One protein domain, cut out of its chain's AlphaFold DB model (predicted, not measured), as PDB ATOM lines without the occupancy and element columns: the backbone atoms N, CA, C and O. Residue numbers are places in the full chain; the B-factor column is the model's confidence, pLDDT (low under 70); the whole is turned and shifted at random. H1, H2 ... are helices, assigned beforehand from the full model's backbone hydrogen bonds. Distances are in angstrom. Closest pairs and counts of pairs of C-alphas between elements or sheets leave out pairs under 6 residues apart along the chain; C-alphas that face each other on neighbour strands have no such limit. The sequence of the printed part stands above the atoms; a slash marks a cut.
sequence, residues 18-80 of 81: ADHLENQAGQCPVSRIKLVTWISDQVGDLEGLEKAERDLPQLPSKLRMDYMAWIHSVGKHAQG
ATOM      1  N   ALA A  18     264.856 251.772 234.445       93.50
ATOM      2  CA  ALA A  18     266.297 251.970 234.529       93.50
ATOM      3  C   ALA A  18     266.865 252.634 233.262       93.50
ATOM      4  O   ALA A  18     267.597 253.615 233.381       93.50
ATOM      5  N   ASP A  19     266.465 252.192 232.066       93.50
ATOM      6  CA  ASP A  19     266.898 252.813 230.803       93.50
ATOM      7  C   ASP A  19     266.456 254.273 230.710       93.50
ATOM      8  O   ASP A  19     267.217 255.153 230.299       93.50
ATOM      9  N   HIS A  20     265.232 254.565 231.145       93.50
ATOM     10  CA  HIS A  20     264.719 255.928 231.170       93.50
ATOM     11  C   HIS A  20     265.397 256.816 232.218       93.50
ATOM     12  O   HIS A  20     265.551 258.014 231.961       93.50
ATOM     13  N   LEU A  21     265.807 256.273 233.368       91.25
ATOM     14  CA  LEU A  21     266.619 256.998 234.350       91.25
ATOM     15  C   LEU A  21     267.990 257.339 233.770       91.25
ATOM     16  O   LEU A  21     268.399 258.499 233.825       91.25
ATOM     17  N   GLU A  22     268.663 256.359 233.169       91.81
ATOM     18  CA  GLU A  22     269.994 256.545 232.588       91.81
ATOM     19  C   GLU A  22     269.976 257.566 231.443       91.81
ATOM     20  O   GLU A  22     270.824 258.459 231.395       91.81
ATOM     21  N   ASN A  23     268.952 257.519 230.588       91.12
ATOM     22  CA  ASN A  23     268.768 258.487 229.507       91.12
ATOM     23  C   ASN A  23     268.494 259.919 230.001       91.12
ATOM     24  O   ASN A  23     268.854 260.877 229.320       91.12
ATOM     25  N   GLN A  24     267.837 260.090 231.153       89.19
ATOM     26  CA  GLN A  24     267.444 261.416 231.657       89.19
ATOM     27  C   GLN A  24     268.468 262.055 232.588       89.19
ATOM     28  O   GLN A  24     268.599 263.276 232.609       89.19
ATOM     29  N   ALA A  25     269.134 261.244 233.403       87.31
ATOM     30  CA  ALA A  25     269.956 261.707 234.515       87.31
ATOM     31  C   ALA A  25     271.430 261.286 234.396       87.31
ATOM     32  O   ALA A  25     272.251 261.731 235.196       87.31
ATOM     33  N   GLY A  26     271.772 260.481 233.387       87.38
ATOM     34  CA  GLY A  26     273.124 260.002 233.124       87.38
ATOM     35  C   GLY A  26     273.292 258.513 233.417       87.38
ATOM     36  O   GLY A  26     272.589 257.932 234.248       87.38
ATOM     37  N   GLN A  27     274.252 257.903 232.717       88.19
ATOM     38  CA  GLN A  27     274.551 256.477 232.821       88.19
ATOM     39  C   GLN A  27     274.938 256.092 234.252       88.19
ATOM     40  O   GLN A  27     275.706 256.795 234.918       88.19
ATOM     41  N   CYS A  28     274.430 254.954 234.710       87.38
ATOM     42  CA  CYS A  28     274.744 254.435 236.026       87.38
ATOM     43  C   CYS A  28     276.208 253.955 236.060       87.38
ATOM     44  O   CYS A  28     276.614 253.154 235.216       87.38
ATOM     45  N   PRO A  29     277.031 254.399 237.029       85.62
ATOM     46  CA  PRO A  29     278.435 253.988 237.121       85.62
ATOM     47  C   PRO A  29     278.608 252.567 237.683       85.62
ATOM     48  O   PRO A  29     279.727 252.067 237.766       85.62
ATOM     49  N   VAL A  30     277.520 251.918 238.112       88.06
ATOM     50  CA  VAL A  30     277.530 250.562 238.672       88.06
ATOM     51  C   VAL A  30     276.739 249.594 237.795       88.06
ATOM     52  O   VAL A  30     276.079 249.984 236.839       88.06
ATOM     53  N   SER A  31     276.799 248.299 238.120       88.81
ATOM     54  CA  SER A  31     276.112 247.274 237.338       88.81
ATOM     55  C   SER A  31     274.597 247.491 237.282       88.81
ATOM     56  O   SER A  31     273.962 247.906 238.255       88.81
ATOM     57  N   ARG A  32     274.002 247.098 236.153       89.25
ATOM     58  CA  ARG A  32     272.555 247.151 235.923       89.25
ATOM     59  C   ARG A  32     271.739 246.447 237.010       89.25
ATOM     60  O   ARG A  32     270.673 246.923 237.375       89.25
ATOM     61  N   ILE A  33     272.265 245.360 237.576       89.88
ATOM     62  CA  ILE A  33     271.632 244.643 238.693       89.88
ATOM     63  C   ILE A  33     271.477 245.567 239.908       89.88
ATOM     64  O   ILE A  33     270.396 245.626 240.481       89.88
ATOM     65  N   LYS A  34     272.513 246.339 240.268       90.62
ATOM     66  CA  LYS A  34     272.437 247.290 241.390       90.62
ATOM     67  C   LYS A  34     271.421 248.398 241.130       90.62
ATOM     68  O   LYS A  34     270.717 248.783 242.055       90.62
ATOM     69  N   LEU A  35     271.329 248.879 239.888       91.94
ATOM     70  CA  LEU A  35     270.316 249.860 239.496       91.94
ATOM     71  C   LEU A  35     268.901 249.287 239.640       91.94
ATOM     72  O   LEU A  35     268.060 249.895 240.286       91.94
ATOM     73  N   VAL A  36     268.654 248.090 239.112       91.75
ATOM     74  CA  VAL A  36     267.357 247.407 239.225       91.75
ATOM     75  C   VAL A  36     266.979 247.157 240.691       91.75
ATOM     76  O   VAL A  36     265.843 247.418 241.078       91.75
ATOM     77  N   THR A  37     267.926 246.721 241.529       91.69
ATOM     78  CA  THR A  37     267.703 246.562 242.975       91.69
ATOM     79  C   THR A  37     267.376 247.893 243.649       91.69
ATOM     80  O   THR A  37     266.442 247.950 244.441       91.69
ATOM     81  N   TRP A  38     268.100 248.966 243.320       93.94
ATOM     82  CA  TRP A  38     267.832 250.298 243.862       93.94
ATOM     83  C   TRP A  38     266.451 250.818 243.444       93.94
ATOM     84  O   TRP A  38     265.715 251.324 244.281       93.94
ATOM     85  N   ILE A  39     266.048 250.637 242.182       93.00
ATOM     86  CA  ILE A  39     264.706 251.025 241.722       93.00
ATOM     87  C   ILE A  39     263.644 250.234 242.480       93.00
ATOM     88  O   ILE A  39     262.672 250.825 242.936       93.00
ATOM     89  N   SER A  40     263.844 248.923 242.647       91.44
ATOM     90  CA  SER A  40     262.924 248.070 243.403       91.44
ATOM     91  C   SER A  40     262.748 248.537 244.851       91.44
ATOM     92  O   SER A  40     261.634 248.485 245.362       91.44
ATOM     93  N   ASP A  41     263.820 248.995 245.499       92.25
ATOM     94  CA  ASP A  41     263.779 249.555 246.856       92.25
ATOM     95  C   ASP A  41     263.009 250.888 246.892       92.25
ATOM     96  O   ASP A  41     262.159 251.105 247.752       92.25
ATOM     97  N   GLN A  42     263.224 251.740 245.886       91.50
ATOM     98  CA  GLN A  42     262.594 253.060 245.793       91.50
ATOM     99  C   GLN A  42     261.097 253.013 245.470       91.50
ATOM    100  O   GLN A  42     260.346 253.878 245.925       91.50
ATOM    101  N   VAL A  43     260.655 252.042 244.663       89.12
ATOM    102  CA  VAL A  43     259.228 251.861 244.344       89.12
ATOM    103  C   VAL A  43     258.485 251.081 245.427       89.12
ATOM    104  O   VAL A  43     257.273 251.230 245.533       89.12
ATOM    105  N   GLY A  44     259.197 250.297 246.246       86.44
ATOM    106  CA  GLY A  44     258.686 249.586 247.423       86.44
ATOM    107  C   GLY A  44     257.840 248.347 247.118       86.44
ATOM    108  O   GLY A  44     257.978 247.326 247.791       86.44
ATOM    109  N   ASP A  45     256.981 248.413 246.104       86.44
ATOM    110  CA  ASP A  45     256.070 247.338 245.730       86.44
ATOM    111  C   ASP A  45     255.662 247.396 244.244       86.44
ATOM    112  O   ASP A  45     256.076 248.271 243.477       86.44
ATOM    113  N   LEU A  46     254.852 246.424 243.820       84.12
ATOM    114  CA  LEU A  46     254.432 246.279 242.429       84.12
ATOM    115  C   LEU A  46     253.529 247.430 241.962       84.12
ATOM    116  O   LEU A  46     253.639 247.841 240.810       84.12
ATOM    117  N   GLU A  47     252.685 247.988 242.835       87.25
ATOM    118  CA  GLU A  47     251.858 249.149 242.487       87.25
ATOM    119  C   GLU A  47     252.737 250.387 242.266       87.25
ATOM    120  O   GLU A  47     252.541 251.133 241.299       87.25
ATOM    121  N   GLY A  48     253.755 250.570 243.113       88.31
ATOM    122  CA  GLY A  48     254.784 251.592 242.929       88.31
ATOM    123  C   GLY A  48     255.524 251.442 241.599       88.31
ATOM    124  O   GLY A  48     255.729 252.434 240.891       88.31
ATOM    125  N   LEU A  49     255.864 250.206 241.220       89.19
ATOM    126  CA  LEU A  49     256.512 249.897 239.946       89.19
ATOM    127  C   LEU A  49     255.619 250.243 238.747       89.19
ATOM    128  O   LEU A  49     256.065 250.910 237.816       89.19
ATOM    129  N   GLU A  50     254.349 249.839 238.783       89.56
ATOM    130  CA  GLU A  50     253.378 250.142 237.726       89.56
ATOM    131  C   GLU A  50     253.114 251.636 237.589       89.56
ATOM    132  O   GLU A  50     252.941 252.150 236.483       89.56
ATOM    133  N   LYS A  51     253.080 252.352 238.711       89.62
ATOM    134  CA  LYS A  51     252.933 253.804 238.701       89.62
ATOM    135  C   LYS A  51     254.144 254.470 238.052       89.62
ATOM    136  O   LYS A  51     253.956 255.296 237.166       89.62
ATOM    137  N   ALA A  52     255.353 254.076 238.448       87.88
ATOM    138  CA  ALA A  52     256.583 254.606 237.867       87.88
ATOM    139  C   ALA A  52     256.692 254.303 236.363       87.88
ATOM    140  O   ALA A  52     257.116 255.168 235.600       87.88
ATOM    141  N   GLU A  53     256.264 253.114 235.928       89.50
ATOM    142  CA  GLU A  53     256.194 252.755 234.510       89.50
ATOM    143  C   GLU A  53     255.182 253.625 233.745       89.50
ATOM    144  O   GLU A  53     255.484 254.099 232.652       89.50
ATOM    145  N   ARG A  54     253.994 253.888 234.308       89.00
ATOM    146  CA  ARG A  54     252.988 254.756 233.664       89.00
ATOM    147  C   ARG A  54     253.442 256.204 233.503       89.00
ATOM    148  O   ARG A  54     252.970 256.877 232.592       89.00
ATOM    149  N   ASP A  55     254.327 256.672 234.376       88.38
ATOM    150  CA  ASP A  55     254.892 258.019 234.300       88.38
ATOM    151  C   ASP A  55     255.987 258.133 233.214       88.38
ATOM    152  O   ASP A  55     256.474 259.228 232.923       88.38
ATOM    153  N   LEU A  56     256.365 257.033 232.552       87.50
ATOM    154  CA  LEU A  56     257.282 257.077 231.414       87.50
ATOM    155  C   LEU A  56     256.686 257.861 230.225       87.50
ATOM    156  O   LEU A  56     255.492 257.774 229.945       87.50
ATOM    157  N   PRO A  57     257.510 258.633 229.486       84.81
ATOM    158  CA  PRO A  57     258.969 258.731 229.593       84.81
ATOM    159  C   PRO A  57     259.465 259.697 230.685       84.81
ATOM    160  O   PRO A  57     260.671 259.784 230.908       84.81
ATOM    161  N   GLN A  58     258.581 260.439 231.356       86.69
ATOM    162  CA  GLN A  58     258.938 261.490 232.315       86.69
ATOM    163  C   GLN A  58     258.792 261.010 233.759       86.69
ATOM    164  O   GLN A  58     257.811 261.300 234.440       86.69
ATOM    165  N   LEU A  59     259.823 260.322 234.246       87.12
ATOM    166  CA  LEU A  59     259.832 259.790 235.603       87.12
ATOM    167  C   LEU A  59     259.646 260.886 236.667       87.12
ATOM    168  O   LEU A  59     260.124 262.018 236.487       87.12
ATOM    169  N   PRO A  60     259.031 260.549 237.819       87.19
ATOM    170  CA  PRO A  60     258.824 261.489 238.911       87.19
ATOM    171  C   PRO A  60     260.117 262.222 239.277       87.19
ATOM    172  O   PRO A  60     261.166 261.604 239.468       87.19
ATOM    173  N   SER A  61     260.050 263.549 239.416       88.38
ATOM    174  CA  SER A  61     261.233 264.370 239.714       88.38
ATOM    175  C   SER A  61     261.968 263.916 240.973       88.38
ATOM    176  O   SER A  61     263.192 263.929 240.985       88.38
ATOM    177  N   LYS A  62     261.239 263.438 241.993       90.00
ATOM    178  CA  LYS A  62     261.839 262.854 243.198       90.00
ATOM    179  C   LYS A  62     262.723 261.645 242.865       90.00
ATOM    180  O   LYS A  62     263.881 261.634 243.252       90.00
ATOM    181  N   LEU A  63     262.212 260.690 242.086       89.56
ATOM    182  CA  LEU A  63     262.961 259.491 241.704       89.56
ATOM    183  C   LEU A  63     264.221 259.850 240.904       89.56
ATOM    184  O   LEU A  63     265.288 259.293 241.151       89.56
ATOM    185  N   ARG A  64     264.121 260.823 239.989       91.50
ATOM    186  CA  ARG A  64     265.274 261.312 239.214       91.50
ATOM    187  C   ARG A  64     266.317 261.998 240.095       91.50
ATOM    188  O   ARG A  64     267.502 261.726 239.944       91.50
ATOM    189  N   MET A  65     265.891 262.858 241.020       92.31
ATOM    190  CA  MET A  65     266.794 263.533 241.958       92.31
ATOM    191  C   MET A  65     267.495 262.542 242.890       92.31
ATOM    192  O   MET A  65     268.708 262.642 243.076       92.31
ATOM    193  N   ASP A  66     266.756 261.571 243.426       93.38
ATOM    194  CA  ASP A  66     267.309 260.525 244.287       93.38
ATOM    195  C   ASP A  66     268.310 259.655 243.508       93.38
ATOM    196  O   ASP A  66     269.392 259.359 244.016       93.38
ATOM    197  N   TYR A  67     268.002 259.319 242.249       93.25
ATOM    198  CA  TYR A  67     268.914 258.592 241.362       93.25
ATOM    199  C   TYR A  67     270.198 259.386 241.102       93.25
ATOM    200  O   TYR A  67     271.288 258.843 241.269       93.25
ATOM    201  N   MET A  68     270.096 260.679 240.773       91.94
ATOM    202  CA  MET A  68     271.262 261.553 240.589       91.94
ATOM    203  C   MET A  68     272.127 261.607 241.854       91.94
ATOM    204  O   MET A  68     273.340 261.408 241.791       91.94
ATOM    205  N   ALA A  69     271.521 261.827 243.022       92.50
ATOM    206  CA  ALA A  69     272.255 261.842 244.287       92.50
ATOM    207  C   ALA A  69     272.969 260.505 244.541       92.50
ATOM    208  O   ALA A  69     274.141 260.484 244.936       92.50
ATOM    209  N   TRP A  70     272.290 259.395 244.254       92.88
ATOM    210  CA  TRP A  70     272.836 258.055 244.408       92.88
ATOM    211  C   TRP A  70     274.004 257.781 243.453       92.88
ATOM    212  O   TRP A  70     275.079 257.419 243.936       92.88
ATOM    213  N   ILE A  71     273.869 258.021 242.139       91.38
ATOM    214  CA  ILE A  71     274.956 257.788 241.166       91.38
ATOM    215  C   ILE A  71     276.177 258.668 241.433       91.38
ATOM    216  O   ILE A  71     277.311 258.214 241.285       91.38
ATOM    217  N   HIS A  72     275.967 259.899 241.904       88.31
ATOM    218  CA  HIS A  72     277.060 260.768 242.332       88.31
ATOM    219  C   HIS A  72     277.754 260.232 243.594       88.31
ATOM    220  O   HIS A  72     278.969 260.382 243.732       88.31
ATOM    221  N   SER A  73     277.018 259.600 244.513       87.38
ATOM    222  CA  SER A  73     277.597 258.961 245.701       87.38
ATOM    223  C   SER A  73     278.382 257.696 245.346       87.38
ATOM    224  O   SER A  73     279.510 257.529 245.810       87.38
ATOM    225  N   VAL A  74     277.827 256.811 244.511       84.12
ATOM    226  CA  VAL A  74     278.511 255.563 244.132       84.12
ATOM    227  C   VAL A  74     279.679 255.807 243.175       84.12
ATOM    228  O   VAL A  74     280.697 255.127 243.280       84.12
ATOM    229  N   GLY A  75     279.598 256.823 242.310       73.75
ATOM    230  CA  GLY A  75     280.702 257.235 241.442       73.75
ATOM    231  C   GLY A  75     281.904 257.775 242.223       73.75
ATOM    232  O   GLY A  75     283.043 257.480 241.876       73.75
ATOM    233  N   LYS A  76     281.675 258.486 243.338       71.38
ATOM    234  CA  LYS A  76     282.759 258.917 244.242       71.38
ATOM    235  C   LYS A  76     283.491 257.744 244.889       71.38
ATOM    236  O   LYS A  76     284.692 257.839 245.103       71.38
ATOM    237  N   HIS A  77     282.784 256.656 245.191       61.25
ATOM    238  CA  HIS A  77     283.396 255.448 245.751       61.25
ATOM    239  C   HIS A  77     284.164 254.636 244.697       61.25
ATOM    240  O   HIS A  77     285.118 253.957 245.048       61.25
ATOM    241  N   ALA A  78     283.782 254.709 243.418       57.50
ATOM    242  CA  ALA A  78     284.460 253.985 242.339       57.50
ATOM    243  C   ALA A  78     285.770 254.648 241.861       57.50
ATOM    244  O   ALA A  78     286.592 253.986 241.241       57.50
ATOM    245  N   GLN A  79     285.965 255.944 242.130       52.94
ATOM    246  CA  GLN A  79     287.126 256.732 241.680       52.94
ATOM    247  C   GLN A  79     288.275 256.775 242.716       52.94
ATOM    248  O   GLN A  79     289.274 257.455 242.487       52.94
ATOM    249  N   GLY A  80     288.116 256.117 243.871       53.12
ATOM    250  CA  GLY A  80     289.004 256.244 245.035       53.12
ATOM    251  C   GLY A  80     289.790 254.993 245.436       53.12
ATOM    252  O   GLY A  80     290.356 255.013 246.527       53.12
TER     253      GLY A  80
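AT A GLANCE: This is residues 18 to 80 of the 81 residues of an uncharacterized protein of Pseudomonas ficuserectae (UniProt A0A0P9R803). The long helix H4 and the shorter H2 run in opposite ways along the length of the domain, at a slant to each other, with H3 set across one end and H1 crossing both H2 and H4 on one side. H4 makes most of the longest axis, and the turn through H3 leads the chain back from H2 toward H4. The printed part has 63 residues with four named helices, in the order H1, H2, H3, H4, and no named strand; the class is all helix. The whole is compact, with a radius of gyration of the C-alphas of 11.6 A, and its outline is elongated, with spans of 38 by 20 by 17 A.

IN THESE COORDINATES: H1 is residues 18 to 25, 10.4 A from first to last C-alpha, and it begins with C-alpha 18 at (266.297, 251.970, 234.529). H2 is residues 32 to 43, 16.5 A long, and it ends with C-alpha 43 at (259.228, 251.861, 244.344). H3 is residues 46 to 54, 12.3 A long. H4 is residues 61 to 78, 25.6 A long, and it ends with C-alpha 78 at (284.460, 253.985, 242.339).

HOW THE PARTS SIT: H1 and H2 only just touch, with 3 pairs of C-alphas within 8 A. The closest C-alphas, those of Ala 18 and Val 36, are 6.6 A apart, and H2 touches H1 with residues 35 to 39 alone. The lines of H1 and H2 are about perpendicular, at 85 degrees. H1 also touches H4, which meets it with residues 64 to 68 alone; the closest C-alphas, those of Ala 25 and Met 68, are 6.2 A apart. The lines of H1 and H4 are about perpendicular, at 89 degrees. H2 and H4 are close but not clearly touching, their closest C-alphas, those of Gln 42 and Leu 63, being 7.6 A apart. They run opposite ways at a steep tilt of 39 degrees. H2 and H3 touch only at the corner by their link, and only just, with 3 pairs of C-alphas within 8 A; H2 does so with residues 40 to 43 alone. The closest C-alphas are those of Val 43 and Leu 49, 5.5 A apart, and the lines are about perpendicular, at 75 degrees. H3 is apart from H1 and from H4. In H1, H2, H3 and H4 every O i to N i+4 pair is within hydrogen-bond range.

THE WHOLE: The two C-alphas farthest apart, those of Glu 47 and Gly 80, are 37.9 A from each other. The printed part has no cut. The link from H2 to H3 is tight, and those from H1 to H2 and from H3 to H4 are short. The mean pLDDT of the printed part is 87.0, and the model's confidence is under 70 at residues 77 to 80, of which 77 and 78 belong to H4.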